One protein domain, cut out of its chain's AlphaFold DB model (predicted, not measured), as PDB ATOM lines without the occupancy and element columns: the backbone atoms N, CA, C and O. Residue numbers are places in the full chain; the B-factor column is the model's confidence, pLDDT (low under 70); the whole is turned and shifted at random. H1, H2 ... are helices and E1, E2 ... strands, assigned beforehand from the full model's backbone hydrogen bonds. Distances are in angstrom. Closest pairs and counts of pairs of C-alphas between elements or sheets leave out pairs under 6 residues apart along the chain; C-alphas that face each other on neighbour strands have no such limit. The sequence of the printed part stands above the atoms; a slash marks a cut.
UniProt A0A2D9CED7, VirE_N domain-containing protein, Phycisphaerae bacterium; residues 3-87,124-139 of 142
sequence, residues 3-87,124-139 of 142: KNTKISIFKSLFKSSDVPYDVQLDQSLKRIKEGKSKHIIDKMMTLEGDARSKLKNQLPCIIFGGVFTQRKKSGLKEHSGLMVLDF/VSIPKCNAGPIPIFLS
ATOM      1  N   LYS A   3     -30.718 -26.823  12.857       71.12
ATOM      2  CA  LYS A   3     -30.928 -26.505  14.284       71.12
ATOM      3  C   LYS A   3     -32.394 -26.203  14.632       71.12
ATOM      4  O   LYS A   3     -32.857 -26.643  15.676       71.12
ATOM      5  N   ASN A   4     -33.122 -25.550  13.723       84.62
ATOM      6  CA  ASN A   4     -34.511 -25.125  13.942       84.62
ATOM      7  C   ASN A   4     -35.528 -26.201  13.510       84.62
ATOM      8  O   ASN A   4     -36.727 -25.931  13.442       84.62
ATOM      9  N   THR A   5     -35.063 -27.409  13.174       93.44
ATOM     10  CA  THR A   5     -35.926 -28.524  12.779       93.44
ATOM     11  C   THR A   5     -36.801 -28.954  13.954       93.44
ATOM     12  O   THR A   5     -36.290 -29.211  15.045       93.44
ATOM     13  N   LYS A   6     -38.115 -29.060  13.731       95.31
ATOM     14  CA  LYS A   6     -39.070 -29.518  14.746       95.31
ATOM     15  C   LYS A   6     -39.111 -31.039  14.829       95.31
ATOM     16  O   LYS A   6     -39.104 -31.729  13.809       95.31
ATOM     17  N   ILE A   7     -39.186 -31.539  16.055       95.31
ATOM     18  CA  ILE A   7     -39.340 -32.958  16.379       95.31
ATOM     19  C   ILE A   7     -40.324 -33.114  17.539       95.31
ATOM     20  O   ILE A   7     -40.435 -32.220  18.380       95.31
ATOM     21  N   SER A   8     -40.998 -34.258  17.627       94.81
ATOM     22  CA  SER A   8     -41.891 -34.555  18.752       94.81
ATOM     23  C   SER A   8     -41.188 -35.343  19.860       94.81
ATOM     24  O   SER A   8     -40.434 -36.290  19.610       94.81
ATOM     25  N   ILE A   9     -41.488 -34.996  21.112       92.00
ATOM     26  CA  ILE A   9     -41.108 -35.749  22.310       92.00
ATOM     27  C   ILE A   9     -42.371 -36.229  23.022       92.00
ATOM     28  O   ILE A   9     -43.234 -35.437  23.394       92.00
ATOM     29  N   PHE A  10     -42.441 -37.529  23.279       88.31
ATOM     30  CA  PHE A  10     -43.465 -38.150  24.111       88.31
ATOM     31  C   PHE A  10     -42.907 -38.383  25.515       88.31
ATOM     32  O   PHE A  10     -41.724 -38.688  25.684       88.31
ATOM     33  N   LYS A  11     -43.759 -38.264  26.540       84.75
ATOM     34  CA  LYS A  11     -43.337 -38.382  27.949       84.75
ATOM     35  C   LYS A  11     -42.658 -39.711  28.277       84.75
ATOM     36  O   LYS A  11     -41.778 -39.745  29.123       84.75
ATOM     37  N   SER A  12     -43.111 -40.795  27.657       80.56
ATOM     38  CA  SER A  12     -42.653 -42.158  27.937       80.56
ATOM     39  C   SER A  12     -42.976 -43.077  26.763       80.56
ATOM     40  O   SER A  12     -43.684 -42.674  25.836       80.56
ATOM     41  N   LEU A  13     -42.486 -44.318  26.804       72.25
ATOM     42  CA  LEU A  13     -42.650 -45.257  25.696       72.25
ATOM     43  C   LEU A  13     -44.127 -45.592  25.403       72.25
ATOM     44  O   LEU A  13     -44.525 -45.606  24.238       72.25
ATOM     45  N   PHE A  14     -44.916 -45.836  26.453       68.44
ATOM     46  CA  PHE A  14     -46.274 -46.393  26.361       68.44
ATOM     47  C   PHE A  14     -47.392 -45.355  26.332       68.44
ATOM     48  O   PHE A  14     -48.549 -45.701  26.119       68.44
ATOM     49  N   LYS A  15     -47.069 -44.075  26.510       68.62
ATOM     50  CA  LYS A  15     -48.048 -42.993  26.390       68.62
ATOM     51  C   LYS A  15     -48.116 -42.496  24.947       68.62
ATOM     52  O   LYS A  15     -47.826 -41.343  24.651       68.62
ATOM     53  N   SER A  16     -48.436 -43.412  24.032       59.78
ATOM     54  CA  SER A  16     -48.440 -43.188  22.578       59.78
ATOM     55  C   SER A  16     -49.588 -42.307  22.076       59.78
ATOM     56  O   SER A  16     -49.508 -41.808  20.952       59.78
ATOM     57  N   SER A  17     -50.638 -42.147  22.888       61.03
ATOM     58  CA  SER A  17     -51.808 -41.290  22.653       61.03
ATOM     59  C   SER A  17     -51.746 -39.949  23.393       61.03
ATOM     60  O   SER A  17     -52.629 -39.120  23.192       61.03
ATOM     61  N   ASP A  18     -50.741 -39.733  24.251       71.12
ATOM     62  CA  ASP A  18     -50.537 -38.430  24.889       71.12
ATOM     63  C   ASP A  18     -50.167 -37.392  23.825       71.12
ATOM     64  O   ASP A  18     -49.445 -37.692  22.869       71.12
ATOM     65  N   VAL A  19     -50.613 -36.153  24.040       75.00
ATOM     66  CA  VAL A  19     -50.208 -35.009  23.218       75.00
ATOM     67  C   VAL A  19     -48.681 -34.857  23.307       75.00
ATOM     68  O   VAL A  19     -48.157 -34.678  24.414       75.00
ATOM     69  N   PRO A  20     -47.946 -34.956  22.184       85.94
ATOM     70  CA  PRO A  20     -46.503 -34.782  22.198       85.94
ATOM     71  C   PRO A  20     -46.112 -33.326  22.432       85.94
ATOM     72  O   PRO A  20     -46.872 -32.396  22.160       85.94
ATOM     73  N   TYR A  21     -44.881 -33.135  22.893       89.94
ATOM     74  CA  TYR A  21     -44.235 -31.831  22.928       89.94
ATOM     75  C   TYR A  21     -43.424 -31.644  21.654       89.94
ATOM     76  O   TYR A  21     -42.441 -32.358  21.439       89.94
ATOM     77  N   ASP A  22     -43.807 -30.674  20.836       93.38
ATOM     78  CA  ASP A  22     -43.003 -30.274  19.688       93.38
ATOM     79  C   ASP A  22     -41.901 -29.327  20.156       93.38
ATOM     80  O   ASP A  22     -42.160 -28.280  20.750       93.38
ATOM     81  N   VAL A  23     -40.655 -29.713  19.904       94.12
ATOM     82  CA  VAL A  23     -39.465 -28.956  20.298       94.12
ATOM     83  C   VAL A  23     -38.529 -28.796  19.114       94.12
ATOM     84  O   VAL A  23     -38.603 -29.545  18.135       94.12
ATOM     85  N   GLN A  24     -37.616 -27.836  19.206       95.50
ATOM     86  CA  GLN A  24     -36.531 -27.728  18.239       95.50
ATOM     87  C   GLN A  24     -35.461 -28.796  18.515       95.50
ATOM     88  O   GLN A  24     -35.230 -29.205  19.662       95.50
ATOM     89  N   LEU A  25     -34.807 -29.271  17.454       95.38
ATOM     90  CA  LEU A  25     -33.758 -30.284  17.535       95.38
ATOM     91  C   LEU A  25     -32.646 -29.863  18.503       95.38
ATOM     92  O   LEU A  25     -32.204 -30.668  19.319       95.38
ATOM     93  N   ASP A  26     -32.207 -28.609  18.433       95.12
ATOM     94  CA  ASP A  26     -31.152 -28.066  19.287       95.12
ATOM     95  C   ASP A  26     -31.524 -28.088  20.780       95.12
ATOM     96  O   ASP A  26     -30.692 -28.448  21.614       95.12
ATOM     97  N   GLN A  27     -32.781 -27.804  21.126       94.44
ATOM     98  CA  GLN A  27     -33.307 -27.902  22.487       94.44
ATOM     99  C   GLN A  27     -33.262 -29.348  22.987       94.44
ATOM    100  O   GLN A  27     -32.844 -29.607  24.118       94.44
ATOM    101  N   SER A  28     -33.657 -30.304  22.144       95.06
ATOM    102  CA  SER A  28     -33.586 -31.731  22.465       95.06
ATOM    103  C   SER A  28     -32.140 -32.192  22.680       95.06
ATOM    104  O   SER A  28     -31.817 -32.790  23.709       95.06
ATOM    105  N   LEU A  29     -31.235 -31.822  21.769       95.31
ATOM    106  CA  LEU A  29     -29.808 -32.131  21.871       95.31
ATOM    107  C   LEU A  29     -29.157 -31.481  23.097       95.31
ATOM    108  O   LEU A  29     -28.366 -32.127  23.782       95.31
ATOM    109  N   LYS A  30     -29.525 -30.240  23.432       95.38
ATOM    110  CA  LYS A  30     -29.071 -29.559  24.649       95.38
ATOM    111  C   LYS A  30     -29.480 -30.337  25.899       95.38
ATOM    112  O   LYS A  30     -28.646 -30.557  26.769       95.38
ATOM    113  N   ARG A  31     -30.719 -30.834  25.972       94.62
ATOM    114  CA  ARG A  31     -31.193 -31.652  27.107       94.62
ATOM    115  C   ARG A  31     -30.443 -32.978  27.242       94.62
ATOM    116  O   ARG A  31     -30.194 -33.404  28.371       94.62
ATOM    117  N   ILE A  32     -30.100 -33.616  26.119       95.12
ATOM    118  CA  ILE A  32     -29.267 -34.829  26.098       95.12
ATOM    119  C   ILE A  32     -27.868 -34.496  26.622       95.12
ATOM    120  O   ILE A  32     -27.395 -35.152  27.547       95.12
ATOM    121  N   LYS A  33     -27.245 -33.437  26.092       94.62
ATOM    122  CA  LYS A  33     -25.905 -32.981  26.486       94.62
ATOM    123  C   LYS A  33     -25.822 -32.593  27.966       94.62
ATOM    124  O   LYS A  33     -24.853 -32.938  28.629       94.62
ATOM    125  N   GLU A  34     -26.839 -31.912  28.489       96.00
ATOM    126  CA  GLU A  34     -26.939 -31.525  29.905       96.00
ATOM    127  C   GLU A  34     -27.327 -32.690  30.829       96.00
ATOM    128  O   GLU A  34     -27.344 -32.530  32.046       96.00
ATOM    129  N   GLY A  35     -27.685 -33.855  30.281       93.75
ATOM    130  CA  GLY A  35     -28.020 -35.028  31.078       93.75
ATOM    131  C   GLY A  35     -29.302 -34.870  31.900       93.75
ATOM    132  O   GLY A  35     -29.369 -35.365  33.023       93.75
ATOM    133  N   LYS A  36     -30.359 -34.237  31.364       93.75
ATOM    134  CA  LYS A  36     -31.634 -34.051  32.102       93.75
ATOM    135  C   LYS A  36     -32.275 -35.360  32.590       93.75
ATOM    136  O   LYS A  36     -33.025 -35.348  33.562       93.75
ATOM    137  N   SER A  37     -31.956 -36.488  31.954       93.44
ATOM    138  CA  SER A  37     -32.399 -37.832  32.359       93.44
ATOM    139  C   SER A  37     -31.299 -38.663  33.033       93.44
ATOM    140  O   SER A  37     -31.497 -39.856  33.252       93.44
ATOM    141  N   LYS A  38     -30.148 -38.064  33.378       94.56
ATOM    142  CA  LYS A  38     -28.986 -38.781  33.926       94.56
ATOM    143  C   LYS A  38     -29.326 -39.531  35.212       94.56
ATOM    144  O   LYS A  38     -28.941 -40.681  35.328       94.56
ATOM    145  N   HIS A  39     -30.109 -38.938  36.115       95.38
ATOM    146  CA  HIS A  39     -30.526 -39.599  37.358       95.38
ATOM    147  C   HIS A  39     -31.329 -40.895  37.111       95.38
ATOM    148  O   HIS A  39     -31.088 -41.900  37.775       95.38
ATOM    149  N   ILE A  40     -32.233 -40.902  36.119       94.69
ATOM    150  CA  ILE A  40     -32.997 -42.097  35.713       94.69
ATOM    151  C   ILE A  40     -32.051 -43.141  35.120       94.69
ATOM    152  O   ILE A  40     -32.138 -44.316  35.463       94.69
ATOM    153  N   ILE A  41     -31.130 -42.709  34.251       95.50
ATOM    154  CA  ILE A  41     -30.143 -43.586  33.607       95.50
ATOM    155  C   ILE A  41     -29.213 -44.213  34.650       95.50
ATOM    156  O   ILE A  41     -29.031 -45.423  34.641       95.50
ATOM    157  N   ASP A  42     -28.663 -43.422  35.571       96.50
ATOM    158  CA  ASP A  42     -27.785 -43.909  36.638       96.50
ATOM    159  C   ASP A  42     -28.506 -44.944  37.502       96.50
ATOM    160  O   ASP A  42     -27.970 -46.022  37.740       96.50
ATOM    161  N   LYS A  43     -29.753 -44.663  37.903       96.75
ATOM    162  CA  LYS A  43     -30.559 -45.611  38.677       96.75
ATOM    163  C   LYS A  43     -30.883 -46.877  37.884       96.75
ATOM    164  O   LYS A  43     -30.872 -47.966  38.442       96.75
ATOM    165  N   MET A  44     -31.142 -46.757  36.584       95.75
ATOM    166  CA  MET A  44     -31.382 -47.901  35.704       95.75
ATOM    167  C   MET A  44     -30.165 -48.831  35.634       95.75
ATOM    168  O   MET A  44     -30.353 -50.038  35.551       95.75
ATOM    169  N   MET A  45     -28.941 -48.299  35.706       94.94
ATOM    170  CA  MET A  45     -27.715 -49.108  35.693       94.94
ATOM    171  C   MET A  45     -27.495 -49.921  36.977       94.94
ATOM    172  O   MET A  45     -26.633 -50.792  36.981       94.94
ATOM    173  N   THR A  46     -28.254 -49.665  38.050       96.69
ATOM    174  CA  THR A  46     -28.191 -50.445  39.300       96.69
ATOM    175  C   THR A  46     -29.294 -51.503  39.400       96.69
ATOM    176  O   THR A  46     -29.498 -52.065  40.473       96.69
ATOM    177  N   LEU A  47     -30.096 -51.687  38.352       96.75
ATOM    178  CA  LEU A  47     -31.245 -52.590  38.326       96.75
ATOM    179  C   LEU A  47     -31.064 -53.613  37.209       96.75
ATOM    180  O   LEU A  47     -30.434 -53.317  36.199       96.75
ATOM    181  N   GLU A  48     -31.723 -54.763  37.334       94.88
ATOM    182  CA  GLU A  48     -31.769 -55.787  36.288       94.88
ATOM    183  C   GLU A  48     -33.208 -56.216  35.967       94.88
ATOM    184  O   GLU A  48     -34.165 -55.855  36.660       94.88
ATOM    185  N   GLY A  49     -33.366 -56.945  34.859       94.75
ATOM    186  CA  GLY A  49     -34.635 -57.545  34.444       94.75
ATOM    187  C   GLY A  49     -35.787 -56.546  34.270       94.75
ATOM    188  O   GLY A  49     -35.669 -55.516  33.594       94.75
ATOM    189  N   ASP A  50     -36.934 -56.872  34.865       95.50
ATOM    190  CA  ASP A  50     -38.172 -56.101  34.734       95.50
ATOM    191  C   ASP A  50     -38.070 -54.704  35.368       95.50
ATOM    192  O   ASP A  50     -38.504 -53.719  34.770       95.50
ATOM    193  N   ALA A  51     -37.414 -54.576  36.526       95.81
ATOM    194  CA  ALA A  51     -37.241 -53.287  37.200       95.81
ATOM    195  C   ALA A  51     -36.443 -52.296  36.337       95.81
ATOM    196  O   ALA A  51     -36.836 -51.136  36.176       95.81
ATOM    197  N   ARG A  52     -35.360 -52.777  35.710       95.25
ATOM    198  CA  ARG A  52     -34.572 -52.005  34.740       95.25
ATOM    199  C   ARG A  52     -35.422 -51.579  33.546       95.25
ATOM    200  O   ARG A  52     -35.399 -50.414  33.148       95.25
ATOM    201  N   SER A  53     -36.198 -52.513  32.998       92.56
ATOM    202  CA  SER A  53     -37.048 -52.288  31.825       92.56
ATOM    203  C   SER A  53     -38.151 -51.263  32.105       92.56
ATOM    204  O   SER A  53     -38.332 -50.321  31.332       92.56
ATOM    205  N   LYS A  54     -38.835 -51.372  33.248       93.31
ATOM    206  CA  LYS A  54     -39.852 -50.412  33.700       93.31
ATOM    207  C   LYS A  54     -39.290 -49.004  33.840       93.31
ATOM    208  O   LYS A  54     -39.919 -48.061  33.364       93.31
ATOM    209  N   LEU A  55     -38.102 -48.855  34.428       93.56
ATOM    210  CA  LEU A  55     -37.469 -47.545  34.574       93.56
ATOM    211  C   LEU A  55     -37.030 -46.966  33.220       93.56
ATOM    212  O   LEU A  55     -37.269 -45.791  32.950       93.56
ATOM    213  N   LYS A  56     -36.485 -47.798  32.319       92.06
ATOM    214  CA  LYS A  56     -36.151 -47.399  30.939       92.06
ATOM    215  C   LYS A  56     -37.362 -46.830  30.199       92.06
ATOM    216  O   LYS A  56     -37.234 -45.846  29.474       92.06
ATOM    217  N   ASN A  57     -38.544 -47.405  30.413       91.06
ATOM    218  CA  ASN A  57     -39.780 -46.964  29.766       91.06
ATOM    219  C   ASN A  57     -40.264 -45.580  30.227       91.06
ATOM    220  O   ASN A  57     -41.073 -44.972  29.524       91.06
ATOM    221  N   GLN A  58     -39.759 -45.064  31.353       90.56
ATOM    222  CA  GLN A  58     -40.044 -43.710  31.841       90.56
ATOM    223  C   GLN A  58     -39.188 -42.633  31.164       90.56
ATOM    224  O   GLN A  58     -39.463 -41.445  31.329       90.56
ATOM    225  N   LEU A  59     -38.153 -43.016  30.410       92.44
ATOM    226  CA  LEU A  59     -37.354 -42.052  29.663       92.44
ATOM    227  C   LEU A  59     -38.212 -41.366  28.586       92.44
ATOM    228  O   LEU A  59     -39.031 -42.030  27.939       92.44
ATOM    229  N   PRO A  60     -37.996 -40.061  28.335       91.62
ATOM    230  CA  PRO A  60     -38.647 -39.373  27.232       91.62
ATOM    231  C   PRO A  60     -38.374 -40.083  25.906       91.62
ATOM    232  O   PRO A  60     -37.228 -40.385  25.566       91.62
ATOM    233  N   CYS A  61     -39.431 -40.320  25.134       91.31
ATOM    234  CA  CYS A  61     -39.321 -40.908  23.811       91.31
ATOM    235  C   CYS A  61     -39.244 -39.790  22.772       91.31
ATOM    236  O   CYS A  61     -40.247 -39.156  22.446       91.31
ATOM    237  N   ILE A  62     -38.045 -39.557  22.249       93.06
ATOM    238  CA  ILE A  62     -37.784 -38.546  21.223       93.06
ATOM    239  C   ILE A  62     -37.989 -39.178  19.844       93.06
ATOM    240  O   ILE A  62     -37.354 -40.183  19.527       93.06
ATOM    241  N   ILE A  63     -38.845 -38.583  19.012       93.19
ATOM    242  CA  ILE A  63     -39.044 -38.996  17.621       93.19
ATOM    243  C   ILE A  63     -38.384 -37.967  16.711       93.19
ATOM    244  O   ILE A  63     -38.987 -36.971  16.325       93.19
ATOM    245  N   PHE A  64     -37.132 -38.228  16.342       94.75
ATOM    246  CA  PHE A  64     -36.369 -37.319  15.486       94.75
ATOM    247  C   PHE A  64     -36.939 -37.192  14.073       94.75
ATOM    248  O   PHE A  64     -36.659 -36.195  13.423       94.75
ATOM    249  N   GLY A  65     -37.738 -38.159  13.612       92.62
ATOM    250  CA  GLY A  65     -38.270 -38.218  12.246       92.62
ATOM    251  C   GLY A  65     -39.309 -37.158  11.882       92.62
ATOM    252  O   GLY A  65     -39.650 -37.024  10.709       92.62
ATOM    253  N   GLY A  66     -39.816 -36.383  12.845       93.31
ATOM    254  CA  GLY A  66     -40.820 -35.375  12.535       93.31
ATOM    255  C   GLY A  66     -41.682 -34.934  13.700       93.31
ATOM    256  O   GLY A  66     -41.440 -35.285  14.858       93.31
ATOM    257  N   VAL A  67     -42.717 -34.187  13.340       93.38
ATOM    258  CA  VAL A  67     -43.824 -33.794  14.204       93.38
ATOM    259  C   VAL A  67     -44.959 -34.801  14.049       93.38
ATOM    260  O   VAL A  67     -45.346 -35.136  12.927       93.38
ATOM    261  N   PHE A  68     -45.507 -35.274  15.166       92.00
ATOM    262  CA  PHE A  68     -46.534 -36.312  15.206       92.00
ATOM    263  C   PHE A  68     -47.757 -35.869  16.017       92.00
ATOM    264  O   PHE A  68     -47.652 -35.085  16.948       92.00
ATOM    265  N   THR A  69     -48.942 -36.386  15.694       89.19
ATOM    266  CA  THR A  69     -50.128 -36.322  16.573       89.19
ATOM    267  C   THR A  69     -50.155 -37.445  17.598       89.19
ATOM    268  O   THR A  69     -50.713 -37.290  18.674       89.19
ATOM    269  N   GLN A  70     -49.580 -38.587  17.237       86.62
ATOM    270  CA  GLN A  70     -49.581 -39.836  17.991       86.62
ATOM    271  C   GLN A  70     -48.395 -40.672  17.522       86.62
ATOM    272  O   GLN A  70     -47.948 -40.549  16.378       86.62
ATOM    273  N   ARG A  71     -47.898 -41.560  18.380       83.69
ATOM    274  CA  ARG A  71     -46.718 -42.386  18.092       83.69
ATOM    275  C   ARG A  71     -47.045 -43.566  17.162       83.69
ATOM    276  O   ARG A  71     -46.961 -44.727  17.550       83.69
ATOM    277  N   LYS A  72     -47.434 -43.279  15.924       84.94
ATOM    278  CA  LYS A  72     -47.598 -44.268  14.848       84.94
ATOM    279  C   LYS A  72     -47.421 -43.601  13.489       84.94
ATOM    280  O   LYS A  72     -47.531 -42.384  13.382       84.94
ATOM    281  N   LYS A  73     -47.181 -44.397  12.442       83.19
ATOM    282  CA  LYS A  73     -46.923 -43.903  11.075       83.19
ATOM    283  C   LYS A  73     -48.020 -42.953  10.569       83.19
ATOM    284  O   LYS A  73     -47.701 -41.902  10.028       83.19
ATOM    285  N   SER A  74     -49.293 -43.269  10.817       86.06
ATOM    286  CA  SER A  74     -50.425 -42.406  10.434       86.06
ATOM    287  C   SER A  74     -50.562 -41.128  11.267       86.06
ATOM    288  O   SER A  74     -51.405 -40.290  10.972       86.06
ATOM    289  N   GLY A  75     -49.757 -40.970  12.320       87.62
ATOM    290  CA  GLY A  75     -49.693 -39.754  13.121       87.62
ATOM    291  C   GLY A  75     -48.704 -38.710  12.604       87.62
ATOM    292  O   GLY A  75     -48.621 -37.650  13.212       87.62
ATOM    293  N   LEU A  76     -47.935 -38.985  11.545       91.00
ATOM    294  CA  LEU A  76     -46.951 -38.042  11.008       91.00
ATOM    295  C   LEU A  76     -47.649 -36.800  10.429       91.00
ATOM    296  O   LEU A  76     -48.429 -36.914   9.489       91.00
ATOM    297  N   LYS A  77     -47.339 -35.620  10.975       91.31
ATOM    298  CA  LYS A  77     -47.789 -34.310  10.469       91.31
ATOM    299  C   LYS A  77     -46.759 -33.678   9.543       91.31
ATOM    300  O   LYS A  77     -47.104 -33.192   8.475       91.31
ATOM    301  N   GLU A  78     -45.498 -33.676   9.967       91.62
ATOM    302  CA  GLU A  78     -44.398 -33.069   9.219       91.62
ATOM    303  C   GLU A  78     -43.139 -33.918   9.376       91.62
ATOM    304  O   GLU A  78     -42.701 -34.168  10.497       91.62
ATOM    305  N   HIS A  79     -42.534 -34.335   8.264       93.12
ATOM    306  CA  HIS A  79     -41.249 -35.030   8.290       93.12
ATOM    307  C   HIS A  79     -40.098 -34.040   8.537       93.12
ATOM    308  O   HIS A  79     -39.988 -33.012   7.860       93.12
ATOM    309  N   SER A  80     -39.203 -34.363   9.471       94.06
ATOM    310  CA  SER A  80     -38.086 -33.490   9.873       94.06
ATOM    311  C   SER A  80     -36.922 -33.486   8.875       94.06
ATOM    312  O   SER A  80     -36.149 -32.533   8.826       94.06
ATOM    313  N   GLY A  81     -36.797 -34.551   8.078       93.38
ATOM    314  CA  GLY A  81     -35.606 -34.823   7.261       93.38
ATOM    315  C   GLY A  81     -34.483 -35.469   8.074       93.38
ATOM    316  O   GLY A  81     -33.315 -35.368   7.715       93.38
ATOM    317  N   LEU A  82     -34.824 -36.098   9.200       94.25
ATOM    318  CA  LEU A  82     -33.878 -36.776  10.074       94.25
ATOM    319  C   LEU A  82     -34.329 -38.213  10.312       94.25
ATOM    320  O   LEU A  82     -35.518 -38.516  10.335       94.25
ATOM    321  N   MET A  83     -33.368 -39.083  10.568       93.31
ATOM    322  CA  MET A  83     -33.595 -40.437  11.053       93.31
ATOM    323  C   MET A  83     -32.646 -40.699  12.218       93.31
ATOM    324  O   MET A  83     -31.576 -40.098  12.302       93.31
ATOM    325  N   VAL A  84     -33.048 -41.569  13.141       94.25
ATOM    326  CA  VAL A  84     -32.169 -42.046  14.209       94.25
ATOM    327  C   VAL A  84     -31.737 -43.470  13.897       94.25
ATOM    328  O   VAL A  84     -32.571 -44.325  13.614       94.25
ATOM    329  N   LEU A  85     -30.433 -43.703  13.943       95.19
ATOM    330  CA  LEU A  85     -29.813 -45.018  13.905       95.19
ATOM    331  C   LEU A  85     -29.520 -45.444  15.340       95.19
ATOM    332  O   LEU A  85     -29.033 -44.635  16.136       95.19
ATOM    333  N   ASP A  86     -29.842 -46.693  15.662       94.56
ATOM    334  CA  ASP A  86     -29.618 -47.280  16.978       94.56
ATOM    335  C   ASP A  86     -28.544 -48.357  16.877       94.56
ATOM    336  O   ASP A  86     -28.714 -49.346  16.167       94.56
ATOM    337  N   PHE A  87     -27.435 -48.145  17.573       95.25
ATOM    338  CA  PHE A  87     -26.342 -49.094  17.654       95.25
ATOM    339  C   PHE A  87     -26.251 -49.584  19.092       95.25
ATOM    340  O   PHE A  87     -25.794 -48.857  19.972       95.25
ATOM    341  N   VAL A 124     -29.068 -38.979  11.602       95.12
ATOM    342  CA  VAL A 124     -28.646 -38.842  10.207       95.12
ATOM    343  C   VAL A 124     -29.615 -37.935   9.452       95.12
ATOM    344  O   VAL A 124     -30.828 -38.004   9.659       95.12
ATOM    345  N   SER A 125     -29.082 -37.070   8.592       93.00
ATOM    346  CA  SER A 125     -29.883 -36.253   7.677       93.00
ATOM    347  C   SER A 125     -30.315 -37.088   6.476       93.00
ATOM    348  O   SER A 125     -29.476 -37.679   5.798       93.00
ATOM    349  N   ILE A 126     -31.611 -37.089   6.177       91.00
ATOM    350  CA  ILE A 126     -32.204 -37.794   5.038       91.00
ATOM    351  C   ILE A 126     -33.139 -36.864   4.256       91.00
ATOM    352  O   ILE A 126     -33.662 -35.897   4.822       91.00
ATOM    353  N   PRO A 127     -33.396 -37.132   2.962       89.50
ATOM    354  CA  PRO A 127     -34.457 -36.444   2.242       89.50
ATOM    355  C   PRO A 127     -35.786 -36.571   2.991       89.50
ATOM    356  O   PRO A 127     -36.098 -37.626   3.548       89.50
ATOM    357  N   LYS A 128     -36.584 -35.498   3.012       87.38
ATOM    358  CA  LYS A 128     -37.945 -35.592   3.546       87.38
ATOM    359  C   LYS A 128     -38.731 -36.572   2.679       87.38
ATOM    360  O   LYS A 128     -38.808 -36.395   1.466       87.38
ATOM    361  N   CYS A 129     -39.305 -37.590   3.304       72.38
ATOM    362  CA  CYS A 129     -40.130 -38.574   2.628       72.38
ATOM    363  C   CYS A 129     -41.522 -38.609   3.258       72.38
ATOM    364  O   CYS A 129     -41.703 -38.422   4.463       72.38
ATOM    365  N   ASN A 130     -42.522 -38.829   2.413       66.31
ATOM    366  CA  ASN A 130     -43.877 -39.092   2.868       66.31
ATOM    367  C   ASN A 130     -44.000 -40.569   3.249       66.31
ATOM    368  O   ASN A 130     -43.190 -41.402   2.847       66.31
ATOM    369  N   ALA A 131     -45.062 -40.913   3.972       58.62
ATOM    370  CA  ALA A 131     -45.384 -42.267   4.427       58.62
ATOM    371  C   ALA A 131     -45.677 -43.298   3.298       58.62
ATOM    372  O   ALA A 131     -46.262 -44.347   3.578       58.62
ATOM    373  N   GLY A 132     -45.285 -43.014   2.053       58.88
ATOM    374  CA  GLY A 132     -45.364 -43.915   0.904       58.88
ATOM    375  C   GLY A 132     -44.346 -45.064   0.965       58.88
ATOM    376  O   GLY A 132     -43.657 -45.229   1.978       58.88
ATOM    377  N   PRO A 133     -44.276 -45.905  -0.081       52.28
ATOM    378  CA  PRO A 133     -43.273 -46.961  -0.173       52.28
ATOM    379  C   PRO A 133     -41.860 -46.369  -0.087       52.28
ATOM    380  O   PRO A 133     -41.605 -45.268  -0.578       52.28
ATOM    381  N   ILE A 134     -40.961 -47.095   0.584       49.75
ATOM    382  CA  ILE A 134     -39.556 -46.710   0.751       49.75
ATOM    383  C   ILE A 134     -38.973 -46.463  -0.650       49.75
ATOM    384  O   ILE A 134     -39.042 -47.367  -1.485       49.75
ATOM    385  N   PRO A 135     -38.429 -45.268  -0.944       47.78
ATOM    386  CA  PRO A 135     -37.780 -45.019  -2.220       47.78
ATOM    387  C   PRO A 135     -36.667 -46.047  -2.439       47.78
ATOM    388  O   PRO A 135     -35.853 -46.271  -1.543       47.78
ATOM    389  N   ILE A 136     -36.622 -46.631  -3.640       48.56
ATOM    390  CA  ILE A 136     -35.667 -47.672  -4.078       48.56
ATOM    391  C   ILE A 136     -34.207 -47.333  -3.721       48.56
ATOM    392  O   ILE A 136     -33.392 -48.219  -3.514       48.56
ATOM    393  N   PHE A 137     -33.866 -46.058  -3.537       45.50
ATOM    394  CA  PHE A 137     -32.536 -45.628  -3.104       45.50
ATOM    395  C   PHE A 137     -32.029 -46.251  -1.788       45.50
ATOM    396  O   PHE A 137     -30.818 -46.298  -1.584       45.50
ATOM    397  N   LEU A 138     -32.910 -46.734  -0.903       43.19
ATOM    398  CA  LEU A 138     -32.509 -47.414   0.338       43.19
ATOM    399  C   LEU A 138     -32.315 -48.934   0.186       43.19
ATOM    400  O   LEU A 138     -31.761 -49.539   1.098       43.19
ATOM    401  N   SER A 139     -32.709 -49.558  -0.935       44.12
ATOM    402  CA  SER A 139     -32.485 -51.001  -1.143       44.12
ATOM    403  C   SER A 139     -31.022 -51.350  -1.398       44.12
ATOM    404  O   SER A 139     -30.638 -52.495  -1.228       44.12
TER     405      SER A 139
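This is residues 3 to 87 and 124 to 139 of the 142 residues of the protein "VirE_N domain-containing protein" of Phycisphaerae bacterium (UniProt A0A2D9CED7). A small antiparallel sheet, E2 - E1 - E3, has the hairpin E4 and E5 beside it, while the helical hairpin H2 and H3 makes one end of the long axis and the unnamed tail, residues 124 to 139, the other. H1 follows directly on E2, and residues 30 to 36 and 132 to 139 stick out. The 101 printed residues run E1 E2 H1 H2 H3 E3 E4 E5 E6, mixed helices and strands, with under half in these elements. The whole is only just compact, close to loose, with a radius of gyration of the C-alphas of 15.1 A and spans of 43 by 28 by 27 A.

E1, residues 6 to 10, is the inner strand, antiparallel to E2, residues 21 to 24, with N 9 and O 21 2.8 A apart, and to E3, residues 61 to 63, with N 10 and O 61 2.9 A apart. H1, residues 25 to 33, is on this sheet at a height of 9.9 A. E4, residues 66 to 68, and E5, residues 76 to 79, form a hairpin, N 67 and O 78 being 2.8 A apart. The closest C-alphas of E1 and E4, Ile 7 and Gly 66, are 4.8 A apart. H2, residues 38 to 44, and H3, residues 49 to 56, touch at a shallow tilt of 15 degrees, opposite ways, closest at the C-alphas of Met 44 and Arg 52, 5.3 A. In H1, H2 and H3 every O i to N i+4 pair is within hydrogen-bond range.

E1 spans 13.5 A from C-alpha 6 at (-39.070, -29.518, 14.746), and H1 12.2 A. E6, residues 82 to 87, pairs with no named strand and spans 16.3 A to C-alpha 87 at (-26.342, -49.094, 17.654).

Residues 88 to 123 are not printed, leaving 12.9 A between C-alphas 87 and 124. No link is long. Residues 14 to 17 and 130 to 139 have pLDDT under 70.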